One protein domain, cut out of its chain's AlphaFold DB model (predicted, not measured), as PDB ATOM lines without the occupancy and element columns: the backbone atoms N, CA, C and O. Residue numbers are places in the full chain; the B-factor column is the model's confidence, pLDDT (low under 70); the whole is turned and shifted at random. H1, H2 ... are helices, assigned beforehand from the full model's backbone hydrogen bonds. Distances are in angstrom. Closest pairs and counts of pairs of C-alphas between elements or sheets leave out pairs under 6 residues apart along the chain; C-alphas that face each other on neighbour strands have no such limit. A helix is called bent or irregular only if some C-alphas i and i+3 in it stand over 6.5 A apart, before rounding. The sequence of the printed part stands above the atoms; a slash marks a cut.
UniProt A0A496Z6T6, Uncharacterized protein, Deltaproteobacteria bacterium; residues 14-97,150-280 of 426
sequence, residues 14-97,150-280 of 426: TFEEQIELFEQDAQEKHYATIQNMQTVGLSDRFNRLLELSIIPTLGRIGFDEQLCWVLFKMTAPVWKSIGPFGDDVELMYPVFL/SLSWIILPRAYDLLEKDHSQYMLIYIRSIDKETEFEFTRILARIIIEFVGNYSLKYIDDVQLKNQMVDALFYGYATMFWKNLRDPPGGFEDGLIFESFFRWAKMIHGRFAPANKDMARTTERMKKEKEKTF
ATOM      1  N   THR A  14     -28.427 -53.240  15.464       73.88
ATOM      2  CA  THR A  14     -26.988 -53.457  15.252       73.88
ATOM      3  C   THR A  14     -26.086 -52.681  16.219       73.88
ATOM      4  O   THR A  14     -26.475 -51.684  16.814       73.88
ATOM      5  N   PHE A  15     -24.845 -53.155  16.397       82.69
ATOM      6  CA  PHE A  15     -23.834 -52.451  17.199       82.69
ATOM      7  C   PHE A  15     -23.469 -51.073  16.614       82.69
ATOM      8  O   PHE A  15     -23.222 -50.138  17.366       82.69
ATOM      9  N   GLU A  16     -23.462 -50.934  15.286       82.50
ATOM     10  CA  GLU A  16     -23.195 -49.651  14.624       82.50
ATOM     11  C   GLU A  16     -24.315 -48.639  14.904       82.50
ATOM     12  O   GLU A  16     -24.007 -47.514  15.282       82.50
ATOM     13  N   GLU A  17     -25.584 -49.063  14.835       85.62
ATOM     14  CA  GLU A  17     -26.737 -48.239  15.248       85.62
ATOM     15  C   GLU A  17     -26.636 -47.837  16.725       85.62
ATOM     16  O   GLU A  17     -26.954 -46.714  17.091       85.62
ATOM     17  N   GLN A  18     -26.150 -48.729  17.593       88.25
ATOM     18  CA  GLN A  18     -25.943 -48.393  19.001       88.25
ATOM     19  C   GLN A  18     -24.878 -47.298  19.189       88.25
ATOM     20  O   GLN A  18     -25.088 -46.392  19.994       88.25
ATOM     21  N   ILE A  19     -23.746 -47.375  18.477       90.38
ATOM     22  CA  ILE A  19     -22.725 -46.316  18.517       90.38
ATOM     23  C   ILE A  19     -23.292 -45.008  17.959       90.38
ATOM     24  O   ILE A  19     -23.059 -43.959  18.547       90.38
ATOM     25  N   GLU A  20     -24.057 -45.072  16.871       91.50
ATOM     26  CA  GLU A  20     -24.689 -43.903  16.257       91.50
ATOM     27  C   GLU A  20     -25.672 -43.210  17.206       91.50
ATOM     28  O   GLU A  20     -25.648 -41.992  17.328       91.50
ATOM     29  N   LEU A  21     -26.462 -43.971  17.969       92.62
ATOM     30  CA  LEU A  21     -27.325 -43.408  19.011       92.62
ATOM     31  C   LEU A  21     -26.522 -42.709  20.118       92.62
ATOM     32  O   LEU A  21     -26.956 -41.687  20.644       92.62
ATOM     33  N   PHE A  22     -25.357 -43.243  20.497       94.06
ATOM     34  CA  PHE A  22     -24.491 -42.590  21.486       94.06
ATOM     35  C   PHE A  22     -23.792 -41.345  20.931       94.06
ATOM     36  O   PHE A  22     -23.593 -40.385  21.673       94.06
ATOM     37  N   GLU A  23     -23.431 -41.361  19.648       94.19
ATOM     38  CA  GLU A  23     -22.933 -40.195  18.923       94.19
ATOM     39  C   GLU A  23     -23.992 -39.088  18.899       94.19
ATOM     40  O   GLU A  23     -23.692 -37.967  19.302       94.19
ATOM     41  N   GLN A  24     -25.229 -39.420  18.518       92.75
ATOM     42  CA  GLN A  24     -26.355 -38.485  18.458       92.75
ATOM     43  C   GLN A  24     -26.694 -37.902  19.836       92.75
ATOM     44  O   GLN A  24     -26.778 -36.685  19.955       92.75
ATOM     45  N   ASP A  25     -26.791 -38.721  20.893       94.00
ATOM     46  CA  ASP A  25     -27.030 -38.234  22.269       94.00
ATOM     47  C   ASP A  25     -25.954 -37.230  22.716       94.00
ATOM     48  O   ASP A  25     -26.261 -36.168  23.260       94.00
ATOM     49  N   ALA A  26     -24.677 -37.531  22.460       93.06
ATOM     50  CA  ALA A  26     -23.588 -36.615  22.787       93.06
ATOM     51  C   ALA A  26     -23.644 -35.333  21.937       93.06
ATOM     52  O   ALA A  26     -23.434 -34.235  22.452       93.06
ATOM     53  N   GLN A  27     -23.968 -35.453  20.651       92.31
ATOM     54  CA  GLN A  27     -24.060 -34.325  19.732       92.31
ATOM     55  C   GLN A  27     -25.218 -33.385  20.085       92.31
ATOM     56  O   GLN A  27     -25.037 -32.168  20.090       92.31
ATOM     57  N   GLU A  28     -26.382 -33.930  20.434       91.75
ATOM     58  CA  GLU A  28     -27.536 -33.159  20.899       91.75
ATOM     59  C   GLU A  28     -27.205 -32.387  22.174       91.75
ATOM     60  O   GLU A  28     -27.460 -31.184  22.243       91.75
ATOM     61  N   LYS A  29     -26.567 -33.039  23.154       92.06
ATOM     62  CA  LYS A  29     -26.125 -32.378  24.391       92.06
ATOM     63  C   LYS A  29     -25.135 -31.258  24.106       92.06
ATOM     64  O   LYS A  29     -25.309 -30.159  24.620       92.06
ATOM     65  N   HIS A  30     -24.149 -31.504  23.244       89.38
ATOM     66  CA  HIS A  30     -23.200 -30.483  22.817       89.38
ATOM     67  C   HIS A  30     -23.917 -29.266  22.211       89.38
ATOM     68  O   HIS A  30     -23.744 -28.145  22.693       89.38
ATOM     69  N   TYR A  31     -24.766 -29.470  21.200       86.75
ATOM     70  CA  TYR A  31     -25.478 -28.369  20.549       86.75
ATOM     71  C   TYR A  31     -26.440 -27.639  21.487       86.75
ATOM     72  O   TYR A  31     -26.517 -26.412  21.426       86.75
ATOM     73  N   ALA A  32     -27.116 -28.351  22.391       87.50
ATOM     74  CA  ALA A  32     -27.960 -27.736  23.410       87.50
ATOM     75  C   ALA A  32     -27.150 -26.828  24.348       87.50
ATOM     76  O   ALA A  32     -27.595 -25.729  24.678       87.50
ATOM     77  N   THR A  33     -25.943 -27.236  24.748       84.19
ATOM     78  CA  THR A  33     -25.059 -26.398  25.568       84.19
ATOM     79  C   THR A  33     -24.640 -25.127  24.821       84.19
ATOM     80  O   THR A  33     -24.652 -24.041  25.396       84.19
ATOM     81  N   ILE A  34     -24.326 -25.240  23.531       80.38
ATOM     82  CA  ILE A  34     -23.852 -24.119  22.705       80.38
ATOM     83  C   ILE A  34     -24.944 -23.107  22.404       80.38
ATOM     84  O   ILE A  34     -24.669 -21.911  22.396       80.38
ATOM     85  N   GLN A  35     -26.174 -23.559  22.146       78.38
ATOM     86  CA  GLN A  35     -27.298 -22.662  21.853       78.38
ATOM     87  C   GLN A  35     -27.538 -21.638  22.973       78.38
ATOM     88  O   GLN A  35     -28.088 -20.570  22.718       78.38
ATOM     89  N   ASN A  36     -27.094 -21.947  24.192       67.69
ATOM     90  CA  ASN A  36     -27.227 -21.095  25.367       67.69
ATOM     91  C   ASN A  36     -26.016 -20.175  25.615       67.69
ATOM     92  O   ASN A  36     -26.033 -19.405  26.575       67.69
ATOM     93  N   MET A  37     -24.971 -20.236  24.782       69.44
ATOM     94  CA  MET A  37     -23.777 -19.397  24.909       69.44
ATOM     95  C   MET A  37     -23.796 -18.224  23.930       69.44
ATOM     96  O   MET A  37     -24.087 -18.384  22.745       69.44
ATOM     97  N   GLN A  38     -23.381 -17.043  24.391       65.12
ATOM     98  CA  GLN A  38     -23.080 -15.932  23.489       65.12
ATOM     99  C   GLN A  38     -21.735 -16.179  22.796       65.12
ATOM    100  O   GLN A  38     -20.688 -16.230  23.439       65.12
ATOM    101  N   THR A  39     -21.749 -16.329  21.471       65.69
ATOM    102  CA  THR A  39     -20.519 -16.465  20.680       65.69
ATOM    103  C   THR A  39     -19.950 -15.099  20.323       65.69
ATOM    104  O   THR A  39     -20.682 -14.218  19.873       65.69
ATOM    105  N   VAL A  40     -18.633 -14.941  20.436       66.94
ATOM    106  CA  VAL A  40     -17.946 -13.721  20.001       66.94
ATOM    107  C   VAL A  40     -17.658 -13.796  18.501       66.94
ATOM    108  O   VAL A  40     -17.204 -14.819  17.988       66.94
ATOM    109  N   GLY A  41     -17.868 -12.684  17.793       66.56
ATOM    110  CA  GLY A  41     -17.467 -12.546  16.395       66.56
ATOM    111  C   GLY A  41     -15.951 -12.690  16.218       66.56
ATOM    112  O   GLY A  41     -15.150 -12.009  16.875       66.56
ATOM    113  N   LEU A  42     -15.552 -13.588  15.322       73.38
ATOM    114  CA  LEU A  42     -14.179 -13.722  14.842       73.38
ATOM    115  C   LEU A  42     -13.903 -12.693  13.743       73.38
ATOM    116  O   LEU A  42     -14.820 -12.283  13.038       73.38
ATOM    117  N   SER A  43     -12.643 -12.273  13.599       76.81
ATOM    118  CA  SER A  43     -12.258 -11.391  12.493       76.81
ATOM    119  C   SER A  43     -12.333 -12.141  11.161       76.81
ATOM    120  O   SER A  43     -12.029 -13.333  11.107       76.81
ATOM    121  N   ASP A  44     -12.658 -11.446  10.069       79.62
ATOM    122  CA  ASP A  44     -12.744 -12.050   8.728       79.62
ATOM    123  C   ASP A  44     -11.460 -12.775   8.323       79.62
ATOM    124  O   ASP A  44     -11.490 -13.836   7.702       79.62
ATOM    125  N   ARG A  45     -10.305 -12.232   8.721       77.44
ATOM    126  CA  ARG A  45      -9.008 -12.868   8.484       77.44
ATOM    127  C   ARG A  45      -8.886 -14.210   9.206       77.44
ATOM    128  O   ARG A  45      -8.404 -15.165   8.605       77.44
ATOM    129  N   PHE A  46      -9.303 -14.287  10.468       79.38
ATOM    130  CA  PHE A  46      -9.244 -15.535  11.224       79.38
ATOM    131  C   PHE A  46     -10.310 -16.534  10.754       79.38
ATOM    132  O   PHE A  46     -10.020 -17.721  10.673       79.38
ATOM    133  N   ASN A  47     -11.496 -16.063  10.349       82.75
ATOM    134  CA  ASN A  47     -12.504 -16.910   9.703       82.75
ATOM    135  C   ASN A  47     -11.946 -17.578   8.438       82.75
ATOM    136  O   ASN A  47     -12.068 -18.791   8.297       82.75
ATOM    137  N   ARG A  48     -11.244 -16.828   7.578       84.81
ATOM    138  CA  ARG A  48     -10.568 -17.402   6.402       84.81
ATOM    139  C   ARG A  48      -9.488 -18.419   6.777       84.81
ATOM    140  O   ARG A  48      -9.376 -19.448   6.125       84.81
ATOM    141  N   LEU A  49      -8.700 -18.159   7.824       83.69
ATOM    142  CA  LEU A  49      -7.685 -19.109   8.299       83.69
ATOM    143  C   LEU A  49      -8.314 -20.411   8.826       83.69
ATOM    144  O   LEU A  49      -7.793 -21.498   8.567       83.69
ATOM    145  N   LEU A  50      -9.434 -20.302   9.547       86.75
ATOM    146  CA  LEU A  50     -10.197 -21.455  10.011       86.75
ATOM    147  C   LEU A  50     -10.715 -22.288   8.842       86.75
ATOM    148  O   LEU A  50     -10.467 -23.488   8.803       86.75
ATOM    149  N   GLU A  51     -11.387 -21.636   7.896       89.06
ATOM    150  CA  GLU A  51     -12.027 -22.272   6.745       89.06
ATOM    151  C   GLU A  51     -11.016 -22.943   5.809       89.06
ATOM    152  O   GLU A  51     -11.216 -24.080   5.391       89.06
ATOM    153  N   LEU A  52      -9.909 -22.262   5.502       86.38
ATOM    154  CA  LEU A  52      -8.972 -22.708   4.470       86.38
ATOM    155  C   LEU A  52      -7.871 -23.637   4.989       86.38
ATOM    156  O   LEU A  52      -7.267 -24.350   4.191       86.38
ATOM    157  N   SER A  53      -7.570 -23.614   6.291       84.75
ATOM    158  CA  SER A  53      -6.433 -24.358   6.844       84.75
ATOM    159  C   SER A  53      -6.798 -25.155   8.088       84.75
ATOM    160  O   SER A  53      -6.700 -26.377   8.072       84.75
ATOM    161  N   ILE A  54      -7.247 -24.507   9.164       88.12
ATOM    162  CA  ILE A  54      -7.352 -25.188  10.464       88.12
ATOM    163  C   ILE A  54      -8.421 -26.286  10.434       88.12
ATOM    164  O   ILE A  54      -8.142 -27.428  10.795       88.12
ATOM    165  N   ILE A  55      -9.641 -25.964  10.010       90.81
ATOM    166  CA  ILE A  55     -10.777 -26.889  10.066       90.81
ATOM    167  C   ILE A  55     -10.611 -28.071   9.108       90.81
ATOM    168  O   ILE A  55     -10.822 -29.195   9.567       90.81
ATOM    169  N   PRO A  56     -10.169 -27.896   7.848       91.31
ATOM    170  CA  PRO A  56      -9.849 -29.028   6.982       91.31
ATOM    171  C   PRO A  56      -8.844 -29.995   7.620       91.31
ATOM    172  O   PRO A  56      -9.063 -31.211   7.629       91.31
ATOM    173  N   THR A  57      -7.775 -29.475   8.229       89.75
ATOM    174  CA  THR A  57      -6.754 -30.298   8.887       89.75
ATOM    175  C   THR A  57      -7.289 -30.992  10.140       89.75
ATOM    176  O   THR A  57      -7.001 -32.168  10.372       89.75
ATOM    177  N   LEU A  58      -8.130 -30.315  10.928       91.75
ATOM    178  CA  LEU A  58      -8.824 -30.935  12.056       91.75
ATOM    179  C   LEU A  58      -9.794 -32.032  11.589       91.75
ATOM    180  O   LEU A  58      -9.844 -33.108  12.187       91.75
ATOM    181  N   GLY A  59     -10.508 -31.811  10.486       91.75
ATOM    182  CA  GLY A  59     -11.371 -32.806   9.854       91.75
ATOM    183  C   GLY A  59     -10.609 -34.077   9.475       91.75
ATOM    184  O   GLY A  59     -11.062 -35.185   9.764       91.75
ATOM    185  N   ARG A  60      -9.390 -33.934   8.934       90.25
ATOM    186  CA  ARG A  60      -8.506 -35.071   8.610       90.25
ATOM    187  C   ARG A  60      -8.138 -35.918   9.826       90.25
ATOM    188  O   ARG A  60      -7.996 -37.127   9.681       90.25
ATOM    189  N   ILE A  61      -7.995 -35.319  11.011       90.44
ATOM    190  CA  ILE A  61      -7.710 -36.053  12.259       90.44
ATOM    191  C   ILE A  61      -8.981 -36.483  13.001       90.44
ATOM    192  O   ILE A  61      -8.915 -36.894  14.159       90.44
ATOM    193  N   GLY A  62     -10.139 -36.406  12.343       90.38
ATOM    194  CA  GLY A  62     -11.396 -36.934  12.853       90.38
ATOM    195  C   GLY A  62     -12.328 -35.902  13.464       90.38
ATOM    196  O   GLY A  62     -13.358 -36.312  14.003       90.38
ATOM    197  N   PHE A  63     -12.000 -34.603  13.395       91.62
ATOM    198  CA  PHE A  63     -12.939 -33.569  13.807       91.62
ATOM    199  C   PHE A  63     -14.182 -33.475  12.942       91.62
ATOM    200  O   PHE A  63     -14.163 -33.634  11.728       91.62
ATOM    201  N   ASP A  64     -15.302 -33.231  13.612       89.81
ATOM    202  CA  ASP A  64     -16.484 -32.730  12.954       89.81
ATOM    203  C   ASP A  64     -16.326 -31.235  12.688       89.81
ATOM    204  O   ASP A  64     -15.954 -30.466  13.581       89.81
ATOM    205  N   GLU A  65     -16.576 -30.841  11.446       88.44
ATOM    206  CA  GLU A  65     -16.412 -29.469  10.982       88.44
ATOM    207  C   GLU A  65     -17.333 -28.507  11.735       88.44
ATOM    208  O   GLU A  65     -16.884 -27.461  12.208       88.44
ATOM    209  N   GLN A  66     -18.607 -28.873  11.902       85.06
ATOM    210  CA  GLN A  66     -19.573 -28.013  12.573       85.06
ATOM    211  C   GLN A  66     -19.235 -27.883  14.061       85.06
ATOM    212  O   GLN A  66     -19.221 -26.764  14.583       85.06
ATOM    213  N   LEU A  67     -18.885 -28.994  14.725       81.75
ATOM    214  CA  LEU A  67     -18.404 -28.956  16.113       81.75
ATOM    215  C   LEU A  67     -17.150 -28.069  16.245       81.75
ATOM    216  O   LEU A  67     -17.061 -27.276  17.181       81.75
ATOM    217  N   CYS A  68     -16.199 -28.149  15.302       85.06
ATOM    218  CA  CYS A  68     -15.004 -27.293  15.296       85.06
ATOM    219  C   CYS A  68     -15.353 -25.820  15.193       85.06
ATOM    220  O   CYS A  68     -14.908 -25.029  16.021       85.06
ATOM    221  N   TRP A  69     -16.144 -25.447  14.185       85.94
ATOM    222  CA  TRP A  69     -16.547 -24.062  13.966       85.94
ATOM    223  C   TRP A  69     -17.120 -23.443  15.228       85.94
ATOM    224  O   TRP A  69     -16.767 -22.325  15.608       85.94
ATOM    225  N   VAL A  70     -17.986 -24.194  15.893       80.50
ATOM    226  CA  VAL A  70     -18.608 -23.768  17.132       80.50
ATOM    227  C   VAL A  70     -17.576 -23.632  18.255       80.50
ATOM    228  O   VAL A  70     -17.506 -22.578  18.883       80.50
ATOM    229  N   LEU A  71     -16.720 -24.636  18.467       79.94
ATOM    230  CA  LEU A  71     -15.660 -24.613  19.482       79.94
ATOM    231  C   LEU A  71     -14.730 -23.401  19.320       79.94
ATOM    232  O   LEU A  71     -14.492 -22.669  20.286       79.94
ATOM    233  N   PHE A  72     -14.270 -23.131  18.097       82.62
ATOM    234  CA  PHE A  72     -13.410 -21.985  17.795       82.62
ATOM    235  C   PHE A  72     -14.117 -20.641  17.970       82.62
ATOM    236  O   PHE A  72     -13.510 -19.706  18.487       82.62
ATOM    237  N   LYS A  73     -15.399 -20.530  17.598       79.00
ATOM    238  CA  LYS A  73     -16.191 -19.307  17.826       79.00
ATOM    239  C   LYS A  73     -16.409 -19.029  19.311       79.00
ATOM    240  O   LYS A  73     -16.323 -17.880  19.734       79.00
ATOM    241  N   MET A  74     -16.645 -20.060  20.118       73.56
ATOM    242  CA  MET A  74     -16.826 -19.890  21.563       73.56
ATOM    243  C   MET A  74     -15.529 -19.500  22.278       73.56
ATOM    244  O   MET A  74     -15.559 -18.810  23.289       73.56
ATOM    245  N   THR A  75     -14.379 -19.914  21.747       73.56
ATOM    246  CA  THR A  75     -13.055 -19.640  22.339       73.56
ATOM    247  C   THR A  75     -12.263 -18.602  21.545       73.56
ATOM    248  O   THR A  75     -11.057 -18.429  21.709       73.56
ATOM    249  N   ALA A  76     -12.983 -17.850  20.711       72.88
ATOM    250  CA  ALA A  76     -12.494 -16.818  19.813       72.88
ATOM    251  C   ALA A  76     -11.486 -15.833  20.434       72.88
ATOM    252  O   ALA A  76     -10.472 -15.573  19.784       72.88
ATOM    253  N   PRO A  77     -11.698 -15.284  21.650       67.88
ATOM    254  CA  PRO A  77     -10.755 -14.333  22.249       67.88
ATOM    255  C   PRO A  77      -9.334 -14.886  22.387       67.88
ATOM    256  O   PRO A  77      -8.366 -14.153  22.216       67.88
ATOM    257  N   VAL A  78      -9.211 -16.189  22.633       70.50
ATOM    258  CA  VAL A  78      -7.934 -16.880  22.819       70.50
ATOM    259  C   VAL A  78      -7.217 -17.030  21.485       70.50
ATOM    260  O   VAL A  78      -6.047 -16.680  21.353       70.50
ATOM    261  N   TRP A  79      -7.938 -17.489  20.466       76.81
ATOM    262  CA  TRP A  79      -7.367 -17.759  19.150       76.81
ATOM    263  C   TRP A  79      -7.055 -16.498  18.346       76.81
ATOM    264  O   TRP A  79      -6.201 -16.532  17.464       76.81
ATOM    265  N   LYS A  80      -7.679 -15.362  18.684       66.62
ATOM    266  CA  LYS A  80      -7.324 -14.047  18.123       66.62
ATOM    267  C   LYS A  80      -5.854 -13.673  18.370       66.62
ATOM    268  O   LYS A  80      -5.298 -12.940  17.557       66.62
ATOM    269  N   SER A  81      -5.223 -14.201  19.427       64.44
ATOM    270  CA  SER A  81      -3.800 -13.960  19.731       64.44
ATOM    271  C   SER A  81      -2.823 -14.575  18.719       64.44
ATOM    272  O   SER A  81      -1.681 -14.140  18.661       64.44
ATOM    273  N   ILE A  82      -3.275 -15.495  17.854       66.44
ATOM    274  CA  ILE A  82      -2.463 -16.064  16.761       66.44
ATOM    275  C   ILE A  82      -1.998 -14.979  15.771       66.44
ATOM    276  O   ILE A  82      -0.959 -15.130  15.131       66.44
ATOM    277  N   GLY A  83      -2.742 -13.870  15.655       57.97
ATOM    278  CA  GLY A  83      -2.338 -12.721  14.851       57.97
ATOM    279  C   GLY A  83      -2.132 -13.025  13.354       57.97
ATOM    280  O   GLY A  83      -2.558 -14.061  12.831       57.97
ATOM    281  N   PRO A  84      -1.541 -12.082  12.603       52.47
ATOM    282  CA  PRO A  84      -1.221 -12.260  11.195       52.47
ATOM    283  C   PRO A  84       0.009 -13.164  11.005       52.47
ATOM    284  O   PRO A  84       1.137 -12.717  11.169       52.47
ATOM    285  N   PHE A  85      -0.199 -14.421  10.614       54.97
ATOM    286  CA  PHE A  85       0.901 -15.351  10.336       54.97
ATOM    287  C   PHE A  85       1.535 -15.104   8.958       54.97
ATOM    288  O   PHE A  85       0.813 -15.003   7.965       54.97
ATOM    289  N   GLY A  86       2.867 -15.003   8.908       53.19
ATOM    290  CA  GLY A  86       3.651 -14.993   7.669       53.19
ATOM    291  C   GLY A  86       3.967 -16.414   7.191       53.19
ATOM    292  O   GLY A  86       4.068 -17.349   7.993       53.19
ATOM    293  N   ASP A  87       4.108 -16.599   5.882       49.09
ATOM    294  CA  ASP A  87       4.431 -17.907   5.298       49.09
ATOM    295  C   ASP A  87       5.909 -18.303   5.478       49.09
ATOM    296  O   ASP A  87       6.203 -19.496   5.514       49.09
ATOM    297  N   ASP A  88       6.791 -17.331   5.745       45.66
ATOM    298  CA  ASP A  88       8.254 -17.502   5.770       45.66
ATOM    299  C   ASP A  88       8.892 -17.572   7.169       45.66
ATOM    300  O   ASP A  88      10.115 -17.562   7.300       45.66
ATOM    301  N   VAL A  89       8.104 -17.636   8.247       45.31
ATOM    302  CA  VAL A  89       8.680 -17.727   9.598       45.31
ATOM    303  C   VAL A  89       8.978 -19.188   9.926       45.31
ATOM    304  O   VAL A  89       8.068 -19.981  10.190       45.31
ATOM    305  N   GLU A  90      10.261 -19.543   9.918       43.00
ATOM    306  CA  GLU A  90      10.761 -20.804  10.460       43.00
ATOM    307  C   GLU A  90      10.547 -20.787  11.981       43.00
ATOM    308  O   GLU A  90      11.259 -20.136  12.746       43.00
ATOM    309  N   LEU A  91       9.454 -21.407  12.422       43.97
ATOM    310  CA  LEU A  91       9.020 -21.310  13.809       43.97
ATOM    311  C   LEU A  91       9.811 -22.271  14.685       43.97
ATOM    312  O   LEU A  91       9.536 -23.470  14.749       43.97
ATOM    313  N   MET A  92      10.765 -21.696  15.398       43.88
ATOM    314  CA  MET A  92      11.446 -22.328  16.516       43.88
ATOM    315  C   MET A  92      10.509 -22.386  17.722       43.88
ATOM    316  O   MET A  92       9.880 -21.390  18.079       43.88
ATOM    317  N   TYR A  93      10.441 -23.537  18.391       45.06
ATOM    318  CA  TYR A  93       9.789 -23.623  19.695       45.06
ATOM    319  C   TYR A  93      10.697 -22.945  20.743       45.06
ATOM    320  O   TYR A  93      11.788 -23.466  21.003       45.06
ATOM    321  N   PRO A  94      10.305 -21.813  21.360       41.09
ATOM    322  CA  PRO A  94      11.264 -20.946  22.054       41.09
ATOM    323  C   PRO A  94      11.869 -21.549  23.322       41.09
ATOM    324  O   PRO A  94      12.914 -21.094  23.767       41.09
ATOM    325  N   VAL A  95      11.270 -22.603  23.883       47.75
ATOM    326  CA  VAL A  95      11.809 -23.269  25.082       47.75
ATOM    327  C   VAL A  95      12.880 -24.319  24.743       47.75
ATOM    328  O   VAL A  95      13.677 -24.667  25.609       47.75
ATOM    329  N   PHE A  96      12.937 -24.831  23.504       49.97
ATOM    330  CA  PHE A  96      13.772 -26.002  23.182       49.97
ATOM    331  C   PHE A  96      14.790 -25.805  22.060       49.97
ATOM    332  O   PHE A  96      15.650 -26.670  21.926       49.97
ATOM    333  N   LEU A  97      14.722 -24.715  21.280       56.59
ATOM    334  CA  LEU A  97      15.634 -24.457  20.148       56.59
ATOM    335  C   LEU A  97      15.730 -25.640  19.158       56.59
ATOM    336  O   LEU A  97      16.783 -25.868  18.573       56.59
ATOM    337  N   SER A 150      13.528 -34.723  23.744       47.41
ATOM    338  CA  SER A 150      12.435 -34.865  22.776       47.41
ATOM    339  C   SER A 150      11.026 -34.978  23.382       47.41
ATOM    340  O   SER A 150      10.059 -34.920  22.629       47.41
ATOM    341  N   LEU A 151      10.852 -35.120  24.701       52.03
ATOM    342  CA  LEU A 151       9.522 -35.265  25.318       52.03
ATOM    343  C   LEU A 151       8.901 -33.943  25.802       52.03
ATOM    344  O   LEU A 151       7.680 -33.857  25.943       52.03
ATOM    345  N   SER A 152       9.702 -32.902  26.011       44.03
ATOM    346  CA  SER A 152       9.282 -31.673  26.699       44.03
ATOM    347  C   SER A 152       8.289 -30.802  25.909       44.03
ATOM    348  O   SER A 152       7.428 -30.150  26.494       44.03
ATOM    349  N   TRP A 153       8.304 -30.858  24.575       53.00
ATOM    350  CA  TRP A 153       7.317 -30.168  23.726       53.00
ATOM    351  C   TRP A 153       6.006 -30.966  23.577       53.00
ATOM    352  O   TRP A 153       4.932 -30.371  23.509       53.00
ATOM    353  N   ILE A 154       6.055 -32.308  23.639       55.62
ATOM    354  CA  ILE A 154       4.862 -33.174  23.772       55.62
ATOM    355  C   ILE A 154       4.142 -32.888  25.101       55.62
ATOM    356  O   ILE A 154       2.933 -33.100  25.226       55.62
ATOM    357  N   ILE A 155       4.887 -32.423  26.109       52.22
ATOM    358  CA  ILE A 155       4.367 -32.101  27.436       52.22
ATOM    359  C   ILE A 155       3.573 -30.792  27.439       52.22
ATOM    360  O   ILE A 155       2.593 -30.722  28.169       52.22
ATOM    361  N   LEU A 156       3.894 -29.783  26.626       56.91
ATOM    362  CA  LEU A 156       3.250 -28.462  26.734       56.91
ATOM    363  C   LEU A 156       1.732 -28.456  26.493       56.91
ATOM    364  O   LEU A 156       1.009 -27.962  27.356       56.91
ATOM    365  N   PRO A 157       1.197 -29.115  25.448       56.59
ATOM    366  CA  PRO A 157      -0.243 -29.322  25.307       56.59
ATOM    367  C   PRO A 157      -0.879 -30.111  26.463       56.59
ATOM    368  O   PRO A 157      -2.097 -30.119  26.574       56.59
ATOM    369  N   ARG A 158      -0.101 -30.788  27.322       58.50
ATOM    370  CA  ARG A 158      -0.573 -31.556  28.494       58.50
ATOM    371  C   ARG A 158      -0.390 -30.817  29.816       58.50
ATOM    372  O   ARG A 158      -1.157 -31.051  30.753       58.50
ATOM    373  N   ALA A 159       0.604 -29.941  29.887       63.94
ATOM    374  CA  ALA A 159       0.920 -29.095  31.021       63.94
ATOM    375  C   ALA A 159       0.009 -27.866  30.996       63.94
ATOM    376  O   ALA A 159       0.449 -26.750  30.739       63.94
ATOM    377  N   TYR A 160      -1.281 -28.106  31.249       68.50
ATOM    378  CA  TYR A 160      -2.331 -27.085  31.277       68.50
ATOM    379  C   TYR A 160      -1.886 -25.823  32.032       68.50
ATOM    380  O   TYR A 160      -2.042 -24.718  31.519       68.50
ATOM    381  N   ASP A 161      -1.232 -25.975  33.185       67.00
ATOM    382  CA  ASP A 161      -0.777 -24.857  34.020       67.00
ATOM    383  C   ASP A 161       0.336 -24.012  33.377       67.00
ATOM    384  O   ASP A 161       0.389 -22.809  33.620       67.00
ATOM    385  N   LEU A 162       1.131 -24.582  32.466       71.31
ATOM    386  CA  LEU A 162       2.262 -23.922  31.792       71.31
ATOM    387  C   LEU A 162       1.907 -23.281  30.441       71.31
ATOM    388  O   LEU A 162       2.755 -22.662  29.806       71.31
ATOM    389  N   LEU A 163       0.677 -23.452  29.949       72.12
ATOM    390  CA  LEU A 163       0.263 -22.815  28.697       72.12
ATOM    391  C   LEU A 163       0.225 -21.284  28.838       72.12
ATOM    392  O   LEU A 163      -0.227 -20.771  29.858       72.12
ATOM    393  N   GLU A 164       0.653 -20.559  27.809       75.88
ATOM    394  CA  GLU A 164       0.570 -19.095  27.731       75.88
ATOM    395  C   GLU A 164      -0.280 -18.681  26.518       75.88
ATOM    396  O   GLU A 164      -0.511 -19.492  25.612       75.88
ATOM    397  N   LYS A 165      -0.805 -17.446  26.497       76.31
ATOM    398  CA  LYS A 165      -1.677 -16.984  25.396       76.31
ATOM    399  C   LYS A 165      -0.930 -17.039  24.059       76.31
ATOM    400  O   LYS A 165      -1.447 -17.602  23.095       76.31
ATOM    401  N   ASP A 166       0.317 -16.579  24.056       73.62
ATOM    402  CA  ASP A 166       1.174 -16.494  22.868       73.62
ATOM    403  C   ASP A 166       1.551 -17.867  22.310       73.62
ATOM    404  O   ASP A 166       1.773 -18.024  21.114       73.62
ATOM    405  N   HIS A 167       1.536 -18.910  23.141       76.44
ATOM    406  CA  HIS A 167       1.777 -20.277  22.685       76.44
ATOM    407  C   HIS A 167       0.690 -20.772  21.703       76.44
ATOM    408  O   HIS A 167       0.952 -21.727  20.970       76.44
ATOM    409  N   SER A 168      -0.486 -20.122  21.617       75.19
ATOM    410  CA  SER A 168      -1.561 -20.461  20.661       75.19
ATOM    411  C   SER A 168      -1.079 -20.499  19.204       75.19
ATOM    412  O   SER A 168      -1.547 -21.318  18.407       75.19
ATOM    413  N   GLN A 169      -0.076 -19.681  18.883       73.88
ATOM    414  CA  GLN A 169       0.552 -19.586  17.572       73.88
ATOM    415  C   GLN A 169       1.250 -20.887  17.137       73.88
ATOM    416  O   GLN A 169       1.343 -21.188  15.946       73.88
ATOM    417  N   TYR A 170       1.676 -21.722  18.093       74.56
ATOM    418  CA  TYR A 170       2.344 -22.993  17.804       74.56
ATOM    419  C   TYR A 170       1.396 -24.052  17.247       74.56
ATOM    420  O   TYR A 170       1.845 -24.985  16.583       74.56
ATOM    421  N   MET A 171       0.084 -23.901  17.444       78.31
ATOM    422  CA  MET A 171      -0.890 -24.808  16.841       78.31
ATOM    423  C   MET A 171      -0.788 -24.816  15.310       78.31
ATOM    424  O   MET A 171      -0.911 -25.874  14.692       78.31
ATOM    425  N   LEU A 172      -0.488 -23.663  14.700       76.69
ATOM    426  CA  LEU A 172      -0.300 -23.555  13.253       76.69
ATOM    427  C   LEU A 172       0.921 -24.332  12.757       76.69
ATOM    428  O   LEU A 172       0.892 -24.853  11.645       76.69
ATOM    429  N   ILE A 173       1.965 -24.470  13.578       75.44
ATOM    430  CA  ILE A 173       3.138 -25.292  13.251       75.44
ATOM    431  C   ILE A 173       2.714 -26.751  13.113       75.44
ATOM    432  O   ILE A 173       3.064 -27.412  12.133       75.44
ATOM    433  N   TYR A 174       1.925 -27.251  14.067       78.12
ATOM    434  CA  TYR A 174       1.450 -28.634  14.046       78.12
ATOM    435  C   TYR A 174       0.501 -28.890  12.875       78.12
ATOM    436  O   TYR A 174       0.628 -29.916  12.213       78.12
ATOM    437  N   ILE A 175      -0.394 -27.942  12.584       82.19
ATOM    438  CA  ILE A 175      -1.314 -28.000  11.439       82.19
ATOM    439  C   ILE A 175      -0.536 -27.998  10.112       82.19
ATOM    440  O   ILE A 175      -0.730 -28.877   9.280       82.19
ATOM    441  N   ARG A 176       0.435 -27.097   9.928       80.56
ATOM    442  CA  ARG A 176       1.278 -27.090   8.718       80.56
ATOM    443  C   ARG A 176       2.105 -28.372   8.578       80.56
ATOM    444  O   ARG A 176       2.297 -28.869   7.470       80.56
ATOM    445  N   SER A 177       2.599 -28.903   9.694       80.38
ATOM    446  CA  SER A 177       3.439 -30.105   9.701       80.38
ATOM    447  C   SER A 177       2.638 -31.360   9.383       80.38
ATOM    448  O   SER A 177       3.085 -32.176   8.584       80.38
ATOM    449  N   ILE A 178       1.438 -31.509   9.952       83.69
ATOM    450  CA  ILE A 178       0.604 -32.688   9.699       83.69
ATOM    451  C   ILE A 178       0.130 -32.745   8.242       83.69
ATOM    452  O   ILE A 178      -0.031 -33.836   7.698       83.69
ATOM    453  N   ASP A 179      -0.027 -31.590   7.586       76.94
ATOM    454  CA  ASP A 179      -0.432 -31.537   6.183       76.94
ATOM    455  C   ASP A 179       0.646 -32.039   5.222       76.94
ATOM    456  O   ASP A 179       0.311 -32.635   4.197       76.94
ATOM    457  N   LYS A 180       1.920 -31.842   5.571       79.62
ATOM    458  CA  LYS A 180       3.079 -32.232   4.755       79.62
ATOM    459  C   LYS A 180       3.687 -33.580   5.163       79.62
ATOM    460  O   LYS A 180       4.570 -34.078   4.467       79.62
ATOM    461  N   GLU A 181       3.258 -34.163   6.282       84.00
ATOM    462  CA  GLU A 181       3.905 -35.351   6.839       84.00
ATOM    463  C   GLU A 181       3.480 -36.657   6.154       84.00
ATOM    464  O   GLU A 181       2.304 -36.901   5.884       84.00
ATOM    465  N   THR A 182       4.457 -37.540   5.948       81.56
ATOM    466  CA  THR A 182       4.279 -38.876   5.360       81.56
ATOM    467  C   THR A 182       4.513 -40.011   6.364       81.56
ATOM    468  O   THR A 182       3.990 -41.110   6.187       81.56
ATOM    469  N   GLU A 183       5.261 -39.764   7.443       84.50
ATOM    470  CA  GLU A 183       5.532 -40.734   8.504       84.50
ATOM    471  C   GLU A 183       4.360 -40.836   9.470       84.50
ATOM    472  O   GLU A 183       4.182 -40.021  10.377       84.50
ATOM    473  N   PHE A 184       3.612 -41.924   9.315       82.44
ATOM    474  CA  PHE A 184       2.402 -42.213  10.072       82.44
ATOM    475  C   PHE A 184       2.540 -42.019  11.592       82.44
ATOM    476  O   PHE A 184       1.677 -41.407  12.218       82.44
ATOM    477  N   GLU A 185       3.616 -42.522  12.206       79.62
ATOM    478  CA  GLU A 185       3.799 -42.419  13.661       79.62
ATOM    479  C   GLU A 185       3.942 -40.974  14.134       79.62
ATOM    480  O   GLU A 185       3.442 -40.612  15.202       79.62
ATOM    481  N   PHE A 186       4.584 -40.136  13.324       81.56
ATOM    482  CA  PHE A 186       4.695 -38.722  13.627       81.56
ATOM    483  C   PHE A 186       3.354 -38.017  13.414       81.56
ATOM    484  O   PHE A 186       2.890 -37.330  14.323       81.56
ATOM    485  N   THR A 187       2.661 -38.294  12.305       85.62
ATOM    486  CA  THR A 187       1.300 -37.799  12.042       85.62
ATOM    487  C   THR A 187       0.336 -38.147  13.184       85.62
ATOM    488  O   THR A 187      -0.425 -37.296  13.644       85.62
ATOM    489  N   ARG A 188       0.397 -39.377  13.708       84.69
ATOM    490  CA  ARG A 188      -0.417 -39.850  14.840       84.69
ATOM    491  C   ARG A 188      -0.157 -39.050  16.118       84.69
ATOM    492  O   ARG A 188      -1.101 -38.710  16.835       84.69
ATOM    493  N   ILE A 189       1.108 -38.763  16.432       81.56
ATOM    494  CA  ILE A 189       1.471 -37.973  17.617       81.56
ATOM    495  C   ILE A 189       1.075 -36.506  17.437       81.56
ATOM    496  O   ILE A 189       0.515 -35.930  18.368       81.56
ATOM    497  N   LEU A 190       1.279 -35.932  16.247       84.06
ATOM    498  CA  LEU A 190       0.834 -34.576  15.921       84.06
ATOM    499  C   LEU A 190      -0.681 -34.429  16.060       84.06
ATOM    500  O   LEU A 190      -1.137 -33.507  16.729       84.06
ATOM    501  N   ALA A 191      -1.461 -35.369  15.521       88.31
ATOM    502  CA  ALA A 191      -2.915 -35.376  15.667       88.31
ATOM    503  C   ALA A 191      -3.330 -35.340  17.143       88.31
ATOM    504  O   ALA A 191      -4.144 -34.514  17.552       88.31
ATOM    505  N   ARG A 192      -2.718 -36.192  17.974       84.56
ATOM    506  CA  ARG A 192      -2.961 -36.198  19.419       84.56
ATOM    507  C   ARG A 192      -2.613 -34.854  20.065       84.56
ATOM    508  O   ARG A 192      -3.386 -34.382  20.892       84.56
ATOM    509  N   ILE A 193      -1.474 -34.263  19.712       81.50
ATOM    510  CA  ILE A 193      -1.032 -32.966  20.237       81.50
ATOM    511  C   ILE A 193      -2.026 -31.868  19.877       81.50
ATOM    512  O   ILE A 193      -2.414 -31.115  20.758       81.50
ATOM    513  N   ILE A 194      -2.490 -31.812  18.629       86.88
ATOM    514  CA  ILE A 194      -3.473 -30.820  18.180       86.88
ATOM    515  C   ILE A 194      -4.791 -30.981  18.952       86.88
ATOM    516  O   ILE A 194      -5.326 -29.999  19.458       86.88
ATOM    517  N   ILE A 195      -5.278 -32.218  19.116       87.62
ATOM    518  CA  ILE A 195      -6.472 -32.514  19.926       87.62
ATOM    519  C   ILE A 195      -6.291 -32.014  21.367       87.62
ATOM    520  O   ILE A 195      -7.206 -31.399  21.916       87.62
ATOM    521  N   GLU A 196      -5.120 -32.284  21.961       82.50
ATOM    522  CA  GLU A 196      -4.748 -31.850  23.314       82.50
ATOM    523  C   GLU A 196      -4.694 -30.324  23.439       82.50
ATOM    524  O   GLU A 196      -5.211 -29.744  24.395       82.50
ATOM    525  N   PHE A 197      -4.122 -29.678  22.430       84.00
ATOM    526  CA  PHE A 197      -3.942 -28.242  22.361       84.00
ATOM    527  C   PHE A 197      -5.286 -27.507  22.329       84.00
ATOM    528  O   PHE A 197      -5.521 -26.633  23.159       84.00
ATOM    529  N   VAL A 198      -6.190 -27.907  21.429       85.62
ATOM    530  CA  VAL A 198      -7.513 -27.281  21.275       85.62
ATOM    531  C   VAL A 198      -8.281 -27.280  22.601       85.62
ATOM    532  O   VAL A 198      -8.722 -26.227  23.051       85.62
ATOM    533  N   GLY A 199      -8.378 -28.428  23.277       84.00
ATOM    534  CA  GLY A 199      -9.166 -28.552  24.507       84.00
ATOM    535  C   GLY A 199      -8.605 -27.752  25.681       84.00
ATOM    536  O   GLY A 199      -9.352 -27.071  26.385       84.00
ATOM    537  N   ASN A 200      -7.288 -27.805  25.893       80.94
ATOM    538  CA  ASN A 200      -6.659 -27.086  27.000       80.94
ATOM    539  C   ASN A 200      -6.730 -25.567  26.836       80.94
ATOM    540  O   ASN A 200      -7.018 -24.869  27.808       80.94
ATOM    541  N   TYR A 201      -6.501 -25.053  25.624       81.75
ATOM    542  CA  TYR A 201      -6.607 -23.618  25.357       81.75
ATOM    543  C   TYR A 201      -8.013 -23.099  25.609       81.75
ATOM    544  O   TYR A 201      -8.180 -22.066  26.261       81.75
ATOM    545  N   SER A 202      -9.014 -23.848  25.146       81.00
ATOM    546  CA  SER A 202     -10.415 -23.487  25.325       81.00
ATOM    547  C   SER A 202     -10.830 -23.391  26.796       81.00
ATOM    548  O   SER A 202     -11.632 -22.527  27.139       81.00
ATOM    549  N   LEU A 203     -10.275 -24.229  27.678       81.25
ATOM    550  CA  LEU A 203     -10.590 -24.214  29.115       81.25
ATOM    551  C   LEU A 203      -9.758 -23.223  29.930       81.25
ATOM    552  O   LEU A 203     -10.238 -22.730  30.953       81.25
ATOM    553  N   LYS A 204      -8.512 -22.957  29.516       83.12
ATOM    554  CA  LYS A 204      -7.584 -22.124  30.290       83.12
ATOM    555  C   LYS A 204      -7.941 -20.648  30.262       83.12
ATOM    556  O   LYS A 204      -7.835 -19.984  31.287       83.12
ATOM    557  N   TYR A 205      -8.345 -20.153  29.101       79.31
ATOM    558  CA  TYR A 205      -8.470 -18.718  28.839       79.31
ATOM    559  C   TYR A 205      -9.913 -18.256  28.668       79.31
ATOM    560  O   TYR A 205     -10.176 -17.258  28.001       79.31
ATOM    561  N   ILE A 206     -10.850 -19.002  29.244       77.19
ATOM    562  CA  ILE A 206     -12.214 -18.525  29.408       77.19
ATOM    563  C   ILE A 206     -12.292 -17.754  30.729       77.19
ATOM    564  O   ILE A 206     -12.041 -18.309  31.800       77.19
ATOM    565  N   ASP A 207     -12.567 -16.455  30.628       66.44
ATOM    566  CA  ASP A 207     -12.438 -15.520  31.753       66.44
ATOM    567  C   ASP A 207     -13.660 -15.541  32.697       66.44
ATOM    568  O   ASP A 207     -13.553 -15.184  33.867       66.44
ATOM    569  N   ASP A 208     -14.819 -16.003  32.217       77.69
ATOM    570  CA  ASP A 208     -16.076 -16.034  32.970       77.69
ATOM    571  C   ASP A 208     -16.373 -17.439  33.525       77.69
ATOM    572  O   ASP A 208     -16.340 -18.439  32.803       77.69
ATOM    573  N   VAL A 209     -16.687 -17.519  34.822       77.25
ATOM    574  CA  VAL A 209     -16.917 -18.783  35.545       77.25
ATOM    575  C   VAL A 209     -18.180 -19.513  35.070       77.25
ATOM    576  O   VAL A 209     -18.190 -20.745  34.995       77.25
ATOM    577  N   GLN A 210     -19.244 -18.788  34.733       77.44
ATOM    578  CA  GLN A 210     -20.481 -19.378  34.230       77.44
ATOM    579  C   GLN A 210     -20.282 -19.922  32.810       77.44
ATOM    580  O   GLN A 210     -20.648 -21.069  32.536       77.44
ATOM    581  N   LEU A 211     -19.625 -19.153  31.939       78.50
ATOM    582  CA  LEU A 211     -19.231 -19.598  30.602       78.50
ATOM    583  C   LEU A 211     -18.249 -20.771  30.674       78.50
ATOM    584  O   LEU A 211     -18.325 -21.681  29.852       78.50
ATOM    585  N   LYS A 212     -17.375 -20.814  31.687       83.69
ATOM    586  CA  LYS A 212     -16.458 -21.937  31.917       83.69
ATOM    587  C   LYS A 212     -17.197 -23.246  32.161       83.69
ATOM    588  O   LYS A 212     -16.834 -24.254  31.562       83.69
ATOM    589  N   ASN A 213     -18.243 -23.243  32.984       86.00
ATOM    590  CA  ASN A 213     -19.039 -24.449  33.239       86.00
ATOM    591  C   ASN A 213     -19.754 -24.932  31.973       86.00
ATOM    592  O   ASN A 213     -19.708 -26.115  31.645       86.00
ATOM    593  N   GLN A 214     -20.345 -24.010  31.213       86.25
ATOM    594  CA  GLN A 214     -20.956 -24.354  29.934       86.25
ATOM    595  C   GLN A 214     -19.892 -24.871  28.939       86.25
ATOM    596  O   GLN A 214     -20.144 -25.802  28.181       86.25
ATOM    597  N   MET A 215     -18.680 -24.304  28.932       86.62
ATOM    598  CA  MET A 215     -17.581 -24.734  28.058       86.62
ATOM    599  C   MET A 215     -17.084 -26.134  28.419       86.62
ATOM    600  O   MET A 215     -16.780 -26.928  27.531       86.62
ATOM    601  N   VAL A 216     -17.037 -26.463  29.711       90.31
ATOM    602  CA  VAL A 216     -16.739 -27.816  30.199       90.31
ATOM    603  C   VAL A 216     -17.744 -28.818  29.632       90.31
ATOM    604  O   VAL A 216     -17.324 -29.838  29.083       90.31
ATOM    605  N   ASP A 217     -19.042 -28.506  29.682       91.25
ATOM    606  CA  ASP A 217     -20.093 -29.334  29.082       91.25
ATOM    607  C   ASP A 217     -19.912 -29.460  27.560       91.25
ATOM    608  O   ASP A 217     -19.864 -30.572  27.026       91.25
ATOM    609  N   ALA A 218     -19.741 -28.337  26.855       89.81
ATOM    610  CA  ALA A 218     -19.608 -28.322  25.402       89.81
ATOM    611  C   ALA A 218     -18.380 -29.115  24.934       89.81
ATOM    612  O   ALA A 218     -18.487 -29.933  24.019       89.81
ATOM    613  N   LEU A 219     -17.222 -28.939  25.573       90.50
ATOM    614  CA  LEU A 219     -16.014 -29.691  25.239       90.50
ATOM    615  C   LEU A 219     -16.158 -31.169  25.582       90.50
ATOM    616  O   LEU A 219     -15.789 -32.010  24.765       90.50
ATOM    617  N   PHE A 220     -16.709 -31.504  26.752       94.38
ATOM    618  CA  PHE A 220     -16.920 -32.896  27.134       94.38
ATOM    619  C   PHE A 220     -17.783 -33.627  26.102       94.38
ATOM    620  O   PHE A 220     -17.363 -34.658  25.571       94.38
ATOM    621  N   TYR A 221     -18.964 -33.086  25.789       94.19
ATOM    622  CA  TYR A 221     -19.881 -33.724  24.850       94.19
ATOM    623  C   TYR A 221     -19.365 -33.668  23.413       94.19
ATOM    624  O   TYR A 221     -19.490 -34.658  22.702       94.19
ATOM    625  N   GLY A 222     -18.672 -32.596  23.018       93.19
ATOM    626  CA  GLY A 222     -17.983 -32.525  21.729       93.19
ATOM    627  C   GLY A 222     -16.951 -33.646  21.576       93.19
ATOM    628  O   GLY A 222     -16.969 -34.382  20.590       93.19
ATOM    629  N   TYR A 223     -16.100 -33.866  22.583       94.81
ATOM    630  CA  TYR A 223     -15.146 -34.978  22.579       94.81
ATOM    631  C   TYR A 223     -15.811 -36.355  22.681       94.81
ATOM    632  O   TYR A 223     -15.293 -37.323  22.121       94.81
ATOM    633  N   ALA A 224     -16.960 -36.469  23.348       96.38
ATOM    634  CA  ALA A 224     -17.734 -37.705  23.368       96.38
ATOM    635  C   ALA A 224     -18.299 -38.041  21.977       96.38
ATOM    636  O   ALA A 224     -18.106 -39.163  21.511       96.38
ATOM    637  N   THR A 225     -18.904 -37.078  21.276       95.06
ATOM    638  CA  THR A 225     -19.373 -37.241  19.886       95.06
ATOM    639  C   THR A 225     -18.244 -37.729  18.991       95.06
ATOM    640  O   THR A 225     -18.359 -38.717  18.270       95.06
ATOM    641  N   MET A 226     -17.094 -37.081  19.123       95.44
ATOM    642  CA  MET A 226     -15.892 -37.378  18.365       95.44
ATOM    643  C   MET A 226     -15.330 -38.763  18.645       95.44
ATOM    644  O   MET A 226     -14.917 -39.465  17.726       95.44
ATOM    645  N   PHE A 227     -15.340 -39.193  19.902       96.75
ATOM    646  CA  PHE A 227     -14.997 -40.561  20.251       96.75
ATOM    647  C   PHE A 227     -15.914 -41.566  19.551       96.75
ATOM    648  O   PHE A 227     -15.400 -42.512  18.965       96.75
ATOM    649  N   TRP A 228     -17.236 -41.376  19.589       96.25
ATOM    650  CA  TRP A 228     -18.186 -42.324  18.996       96.25
ATOM    651  C   TRP A 228     -18.059 -42.385  17.475       96.25
ATOM    652  O   TRP A 228     -17.887 -43.477  16.928       96.25
ATOM    653  N   LYS A 229     -18.021 -41.218  16.822       94.56
ATOM    654  CA  LYS A 229     -17.788 -41.074  15.380       94.56
ATOM    655  C   LYS A 229     -16.529 -41.825  14.949       94.56
ATOM    656  O   LYS A 229     -16.587 -42.704  14.092       94.56
ATOM    657  N   ASN A 230     -15.406 -41.536  15.608       95.38
ATOM    658  CA  ASN A 230     -14.108 -42.101  15.246       95.38
ATOM    659  C   ASN A 230     -13.928 -43.551  15.712       95.38
ATOM    660  O   ASN A 230     -13.108 -44.256  15.137       95.38
ATOM    661  N   LEU A 231     -14.656 -44.019  16.734       95.56
ATOM    662  CA  LEU A 231     -14.699 -45.435  17.114       95.56
ATOM    663  C   LEU A 231     -15.439 -46.253  16.054       95.56
ATOM    664  O   LEU A 231     -14.992 -47.352  15.733       95.56
ATOM    665  N   ARG A 232     -16.555 -45.734  15.525       92.62
ATOM    666  CA  ARG A 232     -17.312 -46.394  14.455       92.62
ATOM    667  C   ARG A 232     -16.491 -46.442  13.171       92.62
ATOM    668  O   ARG A 232     -16.286 -47.528  12.630       92.62
ATOM    669  N   ASP A 233     -16.000 -45.283  12.738       91.19
ATOM    670  CA  ASP A 233     -15.313 -45.103  11.463       91.19
ATOM    671  C   ASP A 233     -14.078 -44.206  11.655       91.19
ATOM    672  O   ASP A 233     -14.213 -42.988  11.792       91.19
ATOM    673  N   PRO A 234     -12.863 -44.784  11.708       92.88
ATOM    674  CA  PRO A 234     -11.651 -43.993  11.866       92.88
ATOM    675  C   PRO A 234     -11.403 -43.096  10.641       92.88
ATOM    676  O   PRO A 234     -11.766 -43.467   9.519       92.88
ATOM    677  N   PRO A 235     -10.731 -41.943  10.822       92.00
ATOM    678  CA  PRO A 235     -10.396 -41.071   9.711       92.00
ATOM    679  C   PRO A 235      -9.393 -41.757   8.777       92.00
ATOM    680  O   PRO A 235      -8.507 -42.497   9.219       92.00
ATOM    681  N   GLY A 236      -9.519 -41.489   7.477       88.50
ATOM    682  CA  GLY A 236      -8.622 -42.052   6.471       88.50
ATOM    683  C   GLY A 236      -7.166 -41.657   6.726       88.50
ATOM    684  O   GLY A 236      -6.861 -40.484   6.924       88.50
ATOM    685  N   GLY A 237      -6.263 -42.638   6.722       86.88
ATOM    686  CA  GLY A 237      -4.847 -42.442   7.049       86.88
ATOM    687  C   GLY A 237      -4.526 -42.519   8.546       86.88
ATOM    688  O   GLY A 237      -3.352 -42.489   8.907       86.88
ATOM    689  N   PHE A 238      -5.535 -42.661   9.410       89.31
ATOM    690  CA  PHE A 238      -5.402 -42.752  10.867       89.31
ATOM    691  C   PHE A 238      -5.968 -44.048  11.456       89.31
ATOM    692  O   PHE A 238      -6.102 -44.173  12.676       89.31
ATOM    693  N   GLU A 239      -6.265 -45.037  10.616       91.06
ATOM    694  CA  GLU A 239      -6.888 -46.297  11.017       91.06
ATOM    695  C   GLU A 239      -6.048 -47.058  12.051       91.06
ATOM    696  O   GLU A 239      -6.592 -47.595  13.011       91.06
ATOM    697  N   ASP A 240      -4.718 -47.057  11.921       87.50
ATOM    698  CA  ASP A 240      -3.825 -47.701  12.897       87.50
ATOM    699  C   ASP A 240      -3.594 -46.841  14.157       87.50
ATOM    700  O   ASP A 240      -2.923 -47.262  15.099       87.50
ATOM    701  N   GLY A 241      -4.102 -45.605  14.174       84.50
ATOM    702  CA  GLY A 241      -3.732 -44.591  15.157       84.50
ATOM    703  C   GLY A 241      -4.574 -44.619  16.423       84.50
ATOM    704  O   GLY A 241      -4.189 -43.991  17.412       84.50
ATOM    705  N   LEU A 242      -5.711 -45.329  16.382       89.56
ATOM    706  CA  LEU A 242      -6.732 -45.352  17.432       89.56
ATOM    707  C   LEU A 242      -7.068 -43.934  17.922       89.56
ATOM    708  O   LEU A 242      -7.133 -43.680  19.123       89.56
ATOM    709  N   ILE A 243      -7.252 -42.988  16.991       90.38
ATOM    710  CA  ILE A 243      -7.403 -41.556  17.306       90.38
ATOM    711  C   ILE A 243      -8.565 -41.287  18.270       90.38
ATOM    712  O   ILE A 243      -8.455 -40.406  19.126       90.38
ATOM    713  N   PHE A 244      -9.622 -42.105  18.226       94.12
ATOM    714  CA  PHE A 244     -10.715 -42.060  19.200       94.12
ATOM    715  C   PHE A 244     -10.224 -42.137  20.658       94.12
ATOM    716  O   PHE A 244     -10.833 -41.538  21.544       94.12
ATOM    717  N   GLU A 245      -9.107 -42.818  20.947       91.44
ATOM    718  CA  GLU A 245      -8.540 -42.863  22.295       91.44
ATOM    719  C   GLU A 245      -8.129 -41.487  22.805       91.44
ATOM    720  O   GLU A 245      -8.247 -41.235  24.005       91.44
ATOM    721  N   SER A 246      -7.640 -40.610  21.928       89.44
ATOM    722  CA  SER A 246      -7.272 -39.246  22.301       89.44
ATOM    723  C   SER A 246      -8.515 -38.494  22.773       89.44
ATOM    724  O   SER A 246      -8.505 -37.946  23.872       89.44
ATOM    725  N   PHE A 247      -9.621 -38.576  22.028       93.75
ATOM    726  CA  PHE A 247     -10.898 -37.974  22.424       93.75
ATOM    727  C   PHE A 247     -11.448 -38.557  23.734       93.75
ATOM    728  O   PHE A 247     -11.863 -37.808  24.615       93.75
ATOM    729  N   PHE A 248     -11.360 -39.878  23.930       94.25
ATOM    730  CA  PHE A 248     -11.739 -40.508  25.200       94.25
ATOM    731  C   PHE A 248     -10.907 -40.007  26.385       94.25
ATOM    732  O   PHE A 248     -11.457 -39.696  27.443       94.25
ATOM    733  N   ARG A 249      -9.580 -39.928  26.224       88.31
ATOM    734  CA  ARG A 249      -8.680 -39.424  27.273       88.31
ATOM    735  C   ARG A 249      -9.039 -37.988  27.650       88.31
ATOM    736  O   ARG A 249      -9.034 -37.679  28.839       88.31
ATOM    737  N   TRP A 250      -9.404 -37.161  26.672       86.81
ATOM    738  CA  TRP A 250      -9.856 -35.790  26.905       86.81
ATOM    739  C   TRP A 250     -11.184 -35.700  27.623       86.81
ATOM    740  O   TRP A 250     -11.240 -35.056  28.664       86.81
ATOM    741  N   ALA A 251     -12.217 -36.392  27.146       91.06
ATOM    742  CA  ALA A 251     -13.508 -36.420  27.826       91.06
ATOM    743  C   ALA A 251     -13.349 -36.857  29.295       91.06
ATOM    744  O   ALA A 251     -13.833 -36.195  30.214       91.06
ATOM    745  N   LYS A 252     -12.560 -37.914  29.539       89.50
ATOM    746  CA  LYS A 252     -12.250 -38.387  30.895       89.50
ATOM    747  C   LYS A 252     -11.503 -37.341  31.729       89.50
ATOM    748  O   LYS A 252     -11.797 -37.201  32.916       89.50
ATOM    749  N   MET A 253     -10.528 -36.645  31.142       87.81
ATOM    750  CA  MET A 253      -9.773 -35.591  31.823       87.81
ATOM    751  C   MET A 253     -10.688 -34.422  32.192       87.81
ATOM    752  O   MET A 253     -10.669 -33.999  33.345       87.81
ATOM    753  N   ILE A 254     -11.523 -33.962  31.255       87.31
ATOM    754  CA  ILE A 254     -12.455 -32.851  31.469       87.31
ATOM    755  C   ILE A 254     -13.388 -33.157  32.638       87.31
ATOM    756  O   ILE A 254     -13.459 -32.380  33.588       87.31
ATOM    757  N   HIS A 255     -14.022 -34.332  32.614       88.06
ATOM    758  CA  HIS A 255     -14.849 -34.798  33.723       88.06
ATOM    759  C   HIS A 255     -14.053 -34.845  35.036       88.06
ATOM    760  O   HIS A 255     -14.467 -34.259  36.027       88.06
ATOM    761  N   GLY A 256     -12.886 -35.496  35.046       82.19
ATOM    762  CA  GLY A 256     -12.107 -35.689  36.270       82.19
ATOM    763  C   GLY A 256     -11.573 -34.397  36.895       82.19
ATOM    764  O   GLY A 256     -11.514 -34.309  38.118       82.19
ATOM    765  N   ARG A 257     -11.177 -33.409  36.083       84.19
ATOM    766  CA  ARG A 257     -10.576 -32.157  36.570       84.19
ATOM    767  C   ARG A 257     -11.586 -31.041  36.798       84.19
ATOM    768  O   ARG A 257     -11.424 -30.288  37.750       84.19
ATOM    769  N   PHE A 258     -12.592 -30.913  35.936       85.12
ATOM    770  CA  PHE A 258     -13.469 -29.738  35.924       85.12
ATOM    771  C   PHE A 258     -14.912 -30.045  36.335       85.12
ATOM    772  O   PHE A 258     -15.618 -29.131  36.744       85.12
ATOM    773  N   ALA A 259     -15.356 -31.306  36.273       89.56
ATOM    774  CA  ALA A 259     -16.727 -31.683  36.628       89.56
ATOM    775  C   ALA A 259     -16.841 -33.048  37.347       89.56
ATOM    776  O   ALA A 259     -17.689 -33.862  36.968       89.56
ATOM    777  N   PRO A 260     -16.054 -33.331  38.407       89.75
ATOM    778  CA  PRO A 260     -15.974 -34.671  39.004       89.75
ATOM    779  C   PRO A 260     -17.281 -35.154  39.648       89.75
ATOM    780  O   PRO A 260     -17.478 -36.354  39.833       89.75
ATOM    781  N   ALA A 261     -18.184 -34.234  40.000       92.75
ATOM    782  CA  ALA A 261     -19.492 -34.552  40.569       92.75
ATOM    783  C   ALA A 261     -20.586 -34.796  39.503       92.75
ATOM    784  O   ALA A 261     -21.703 -35.193  39.851       92.75
ATOM    785  N   ASN A 262     -20.305 -34.567  38.212       94.94
ATOM    786  CA  ASN A 262     -21.301 -34.685  37.148       94.94
ATOM    787  C   ASN A 262     -21.570 -36.160  36.796       94.94
ATOM    788  O   ASN A 262     -20.817 -36.820  36.076       94.94
ATOM    789  N   LYS A 263     -22.707 -36.675  37.279       95.62
ATOM    790  CA  LYS A 263     -23.110 -38.076  37.085       95.62
ATOM    791  C   LYS A 263     -23.364 -38.445  35.620       95.62
ATOM    792  O   LYS A 263     -23.170 -39.610  35.274       95.62
ATOM    793  N   ASP A 264     -23.807 -37.513  34.774       95.75
ATOM    794  CA  ASP A 264     -24.063 -37.818  33.359       95.75
ATOM    795  C   ASP A 264     -22.753 -37.977  32.578       95.75
ATOM    796  O   ASP A 264     -22.566 -38.963  31.859       95.75
ATOM    797  N   MET A 265     -21.784 -37.092  32.826       96.69
ATOM    798  CA  MET A 265     -20.431 -37.216  32.274       96.69
ATOM    799  C   MET A 265     -19.728 -38.487  32.749       96.69
ATOM    800  O   MET A 265     -19.093 -39.185  31.951       96.69
ATOM    801  N   ALA A 266     -19.882 -38.844  34.028       95.25
ATOM    802  CA  ALA A 266     -19.358 -40.091  34.571       95.25
ATOM    803  C   ALA A 266     -19.945 -41.315  33.847       95.25
ATOM    804  O   ALA A 266     -19.203 -42.198  33.408       95.25
ATOM    805  N   ARG A 267     -21.274 -41.354  33.661       96.50
ATOM    806  CA  ARG A 267     -21.966 -42.431  32.929       96.50
ATOM    807  C   ARG A 267     -21.524 -42.509  31.472       96.50
ATOM    808  O   ARG A 267     -21.291 -43.610  30.974       96.50
ATOM    809  N   THR A 268     -21.389 -41.364  30.806       96.81
ATOM    810  CA  THR A 268     -20.930 -41.279  29.414       96.81
ATOM    811  C   THR A 268     -19.499 -41.796  29.287       96.81
ATOM    812  O   THR A 268     -19.241 -42.682  28.477       96.81
ATOM    813  N   THR A 269     -18.590 -41.357  30.160       94.88
ATOM    814  CA  THR A 269     -17.192 -41.818  30.187       94.88
ATOM    815  C   THR A 269     -17.093 -43.323  30.439       94.88
ATOM    816  O   THR A 269     -16.337 -44.024  29.764       94.88
ATOM    817  N   GLU A 270     -17.869 -43.850  31.388       94.06
ATOM    818  CA  GLU A 270     -17.889 -45.284  31.683       94.06
ATOM    819  C   GLU A 270     -18.435 -46.093  30.500       94.06
ATOM    820  O   GLU A 270     -17.921 -47.163  30.176       94.06
ATOM    821  N   ARG A 271     -19.442 -45.565  29.798       95.00
ATOM    822  CA  ARG A 271     -19.956 -46.168  28.567       95.00
ATOM    823  C   ARG A 271     -18.888 -46.186  27.474       95.00
ATOM    824  O   ARG A 271     -18.647 -47.247  26.910       95.00
ATOM    825  N   MET A 272     -18.200 -45.070  27.225       95.12
ATOM    826  CA  MET A 272     -17.090 -44.999  26.262       95.12
ATOM    827  C   MET A 272     -16.007 -46.036  26.581       95.12
ATOM    828  O   MET A 272     -15.578 -46.787  25.705       95.12
ATOM    829  N   LYS A 273     -15.612 -46.137  27.857       92.31
ATOM    830  CA  LYS A 273     -14.635 -47.123  28.332       92.31
ATOM    831  C   LYS A 273     -15.093 -48.557  28.053       92.31
ATOM    832  O   LYS A 273     -14.353 -49.318  27.434       92.31
ATOM    833  N   LYS A 274     -16.321 -48.906  28.452       89.62
ATOM    834  CA  LYS A 274     -16.895 -50.241  28.224       89.62
ATOM    835  C   LYS A 274     -16.952 -50.589  26.743       89.62
ATOM    836  O   LYS A 274     -16.613 -51.704  26.363       89.62
ATOM    837  N   GLU A 275     -17.385 -49.660  25.898       90.44
ATOM    838  CA  GLU A 275     -17.505 -49.909  24.462       90.44
ATOM    839  C   GLU A 275     -16.139 -50.027  23.777       90.44
ATOM    840  O   GLU A 275     -15.968 -50.899  22.921       90.44
ATOM    841  N   LYS A 276     -15.134 -49.262  24.222       90.25
ATOM    842  CA  LYS A 276     -13.733 -49.469  23.834       90.25
ATOM    843  C   LYS A 276     -13.258 -50.877  24.204       90.25
ATOM    844  O   LYS A 276     -12.771 -51.595  23.337       90.25
ATOM    845  N   GLU A 277     -13.410 -51.289  25.462       85.12
ATOM    846  CA  GLU A 277     -12.938 -52.593  25.964       85.12
ATOM    847  C   GLU A 277     -13.646 -53.779  25.287       85.12
ATOM    848  O   GLU A 277     -13.036 -54.814  25.028       85.12
ATOM    849  N   LYS A 278     -14.926 -53.618  24.937       84.19
ATOM    850  CA  LYS A 278     -15.698 -54.598  24.158       84.19
ATOM    851  C   LYS A 278     -15.421 -54.561  22.650       84.19
ATOM    852  O   LYS A 278     -15.913 -55.418  21.927       84.19
ATOM    853  N   THR A 279     -14.739 -53.550  22.130       87.38
ATOM    854  CA  THR A 279     -14.351 -53.506  20.707       87.38
ATOM    855  C   THR A 279     -12.914 -53.999  20.546       87.38
ATOM    856  O   THR A 279     -12.608 -54.749  19.621       87.38
ATOM    857  N   PHE A 280     -12.055 -53.656  21.510       84.38
ATOM    858  CA  PHE A 280     -10.649 -54.041  21.580       84.38
ATOM    859  C   PHE A 280     -10.354 -54.826  22.868       84.38
ATOM    860  O   PHE A 280      -9.773 -54.270  23.804       84.38
TER     861      PHE A 280
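AT A GLANCE: This is residues 14 to 97 and 150 to 280 of the 426 residues of an uncharacterized protein of Deltaproteobacteria bacterium (UniProt A0A496Z6T6). A bundle of six helices makes the body: the long H8 stands in the core, and H1, H3, H7, H9 and H10 run roughly along it, H1, H3, H7 and H9 one way and H8 and H10 the other. On the H7 side of the bundle, H6 packs on H7, the kinked H2 packs slanting on H3 and H6, and the short H4 meets residues 166 to 169 of H6 near its own last residue, Ile 82, making a corner with it. The printed part has 215 residues with ten named helices, H1 to H10 in order along the chain, and no named strand; the class is all helix. It is compact, with a radius of gyration of the C-alphas of 16.8 A, and spans 51 by 41 by 30 A.

IN THESE COORDINATES: H1, residues 15 to 35, begins at C-alpha 15 (-23.834, -52.451, 17.199) and is 30.3 A long. H2 is residues 44 to 60, with a kink of 30 degrees near residue 52; H3 is 65 to 74 and H4 76 to 82. After the cut come H5, residues 150 to 155, and H6, 166 to 180. H2 and H5 are irregular: C-alphas 52 and 55 are 7.2 A apart, and C-alphas 150 and 153 are 7.0 A apart. H7, residues 184 to 204, is 30.2 A long; H8, residues 209 to 232, is 34.7 A long. H9 is residues 244 to 258, and H10, 263 to 279, ends at C-alpha 279 (-14.351, -53.506, 20.707).

HOW THE PARTS SIT: H8 is the hub and touches four helices. H1 touches it at a shallow tilt of 21 degrees, opposite ways, the closest C-alphas being Glu 23 and Thr 225, 4.7 A. H8 and H9 form a hairpin, closest at the C-alphas of Phe 227 and Phe 244, 4.7 A. H10 touches residues 220 to 231 of H8, closest at the C-alphas of Phe 220 and Met 265, 7.6 A. H7, with residues 199 to 203, touches H8, closest at the C-alphas of Leu 203 and Lys 212, 6.9 A. H6 and H7 form a hairpin at 26 degrees, closest at the C-alphas of Ile 178 and Thr 187, 5.7 A. H2, with residues 53 to 57, touches H6 at a steep tilt of 51 degrees, closest at the C-alphas of Thr 57 and Ile 175, 6.4 A. H2 and H3 form a hairpin, closest at the C-alphas of Gly 59 and Glu 65, 6.1 A. H4 touches residues 166 to 169 of H6, about perpendicular at 74 degrees, closest at the C-alphas of Ile 82 and Gln 169, 4.7 A. H5 is close to H7 but not clearly touching, closest at the C-alphas of Ile 154 and Ile 193, 6.9 A. Every O i to N i+4 pair is within hydrogen-bond range in H1, H3, H7, H8, H9 and H10; the counts are 11 of 13 in H2, 1 of 2 in H5, 6 of 11 in H6 and 1 of 3 in H4, where 3 of 4 O i to N i+3 pairs are within range.

THE WHOLE: The C-alphas of Thr 14 and Leu 97, the two farthest apart, are 51.8 A apart. Residues 98 to 149 are not printed, and C-alphas 97 and 150 are 11.2 A apart. The link from H8 to H9 is long. The pLDDT is under 70 at residues 36 to 41, 77, 80 to 97, 150 to 161 and 207.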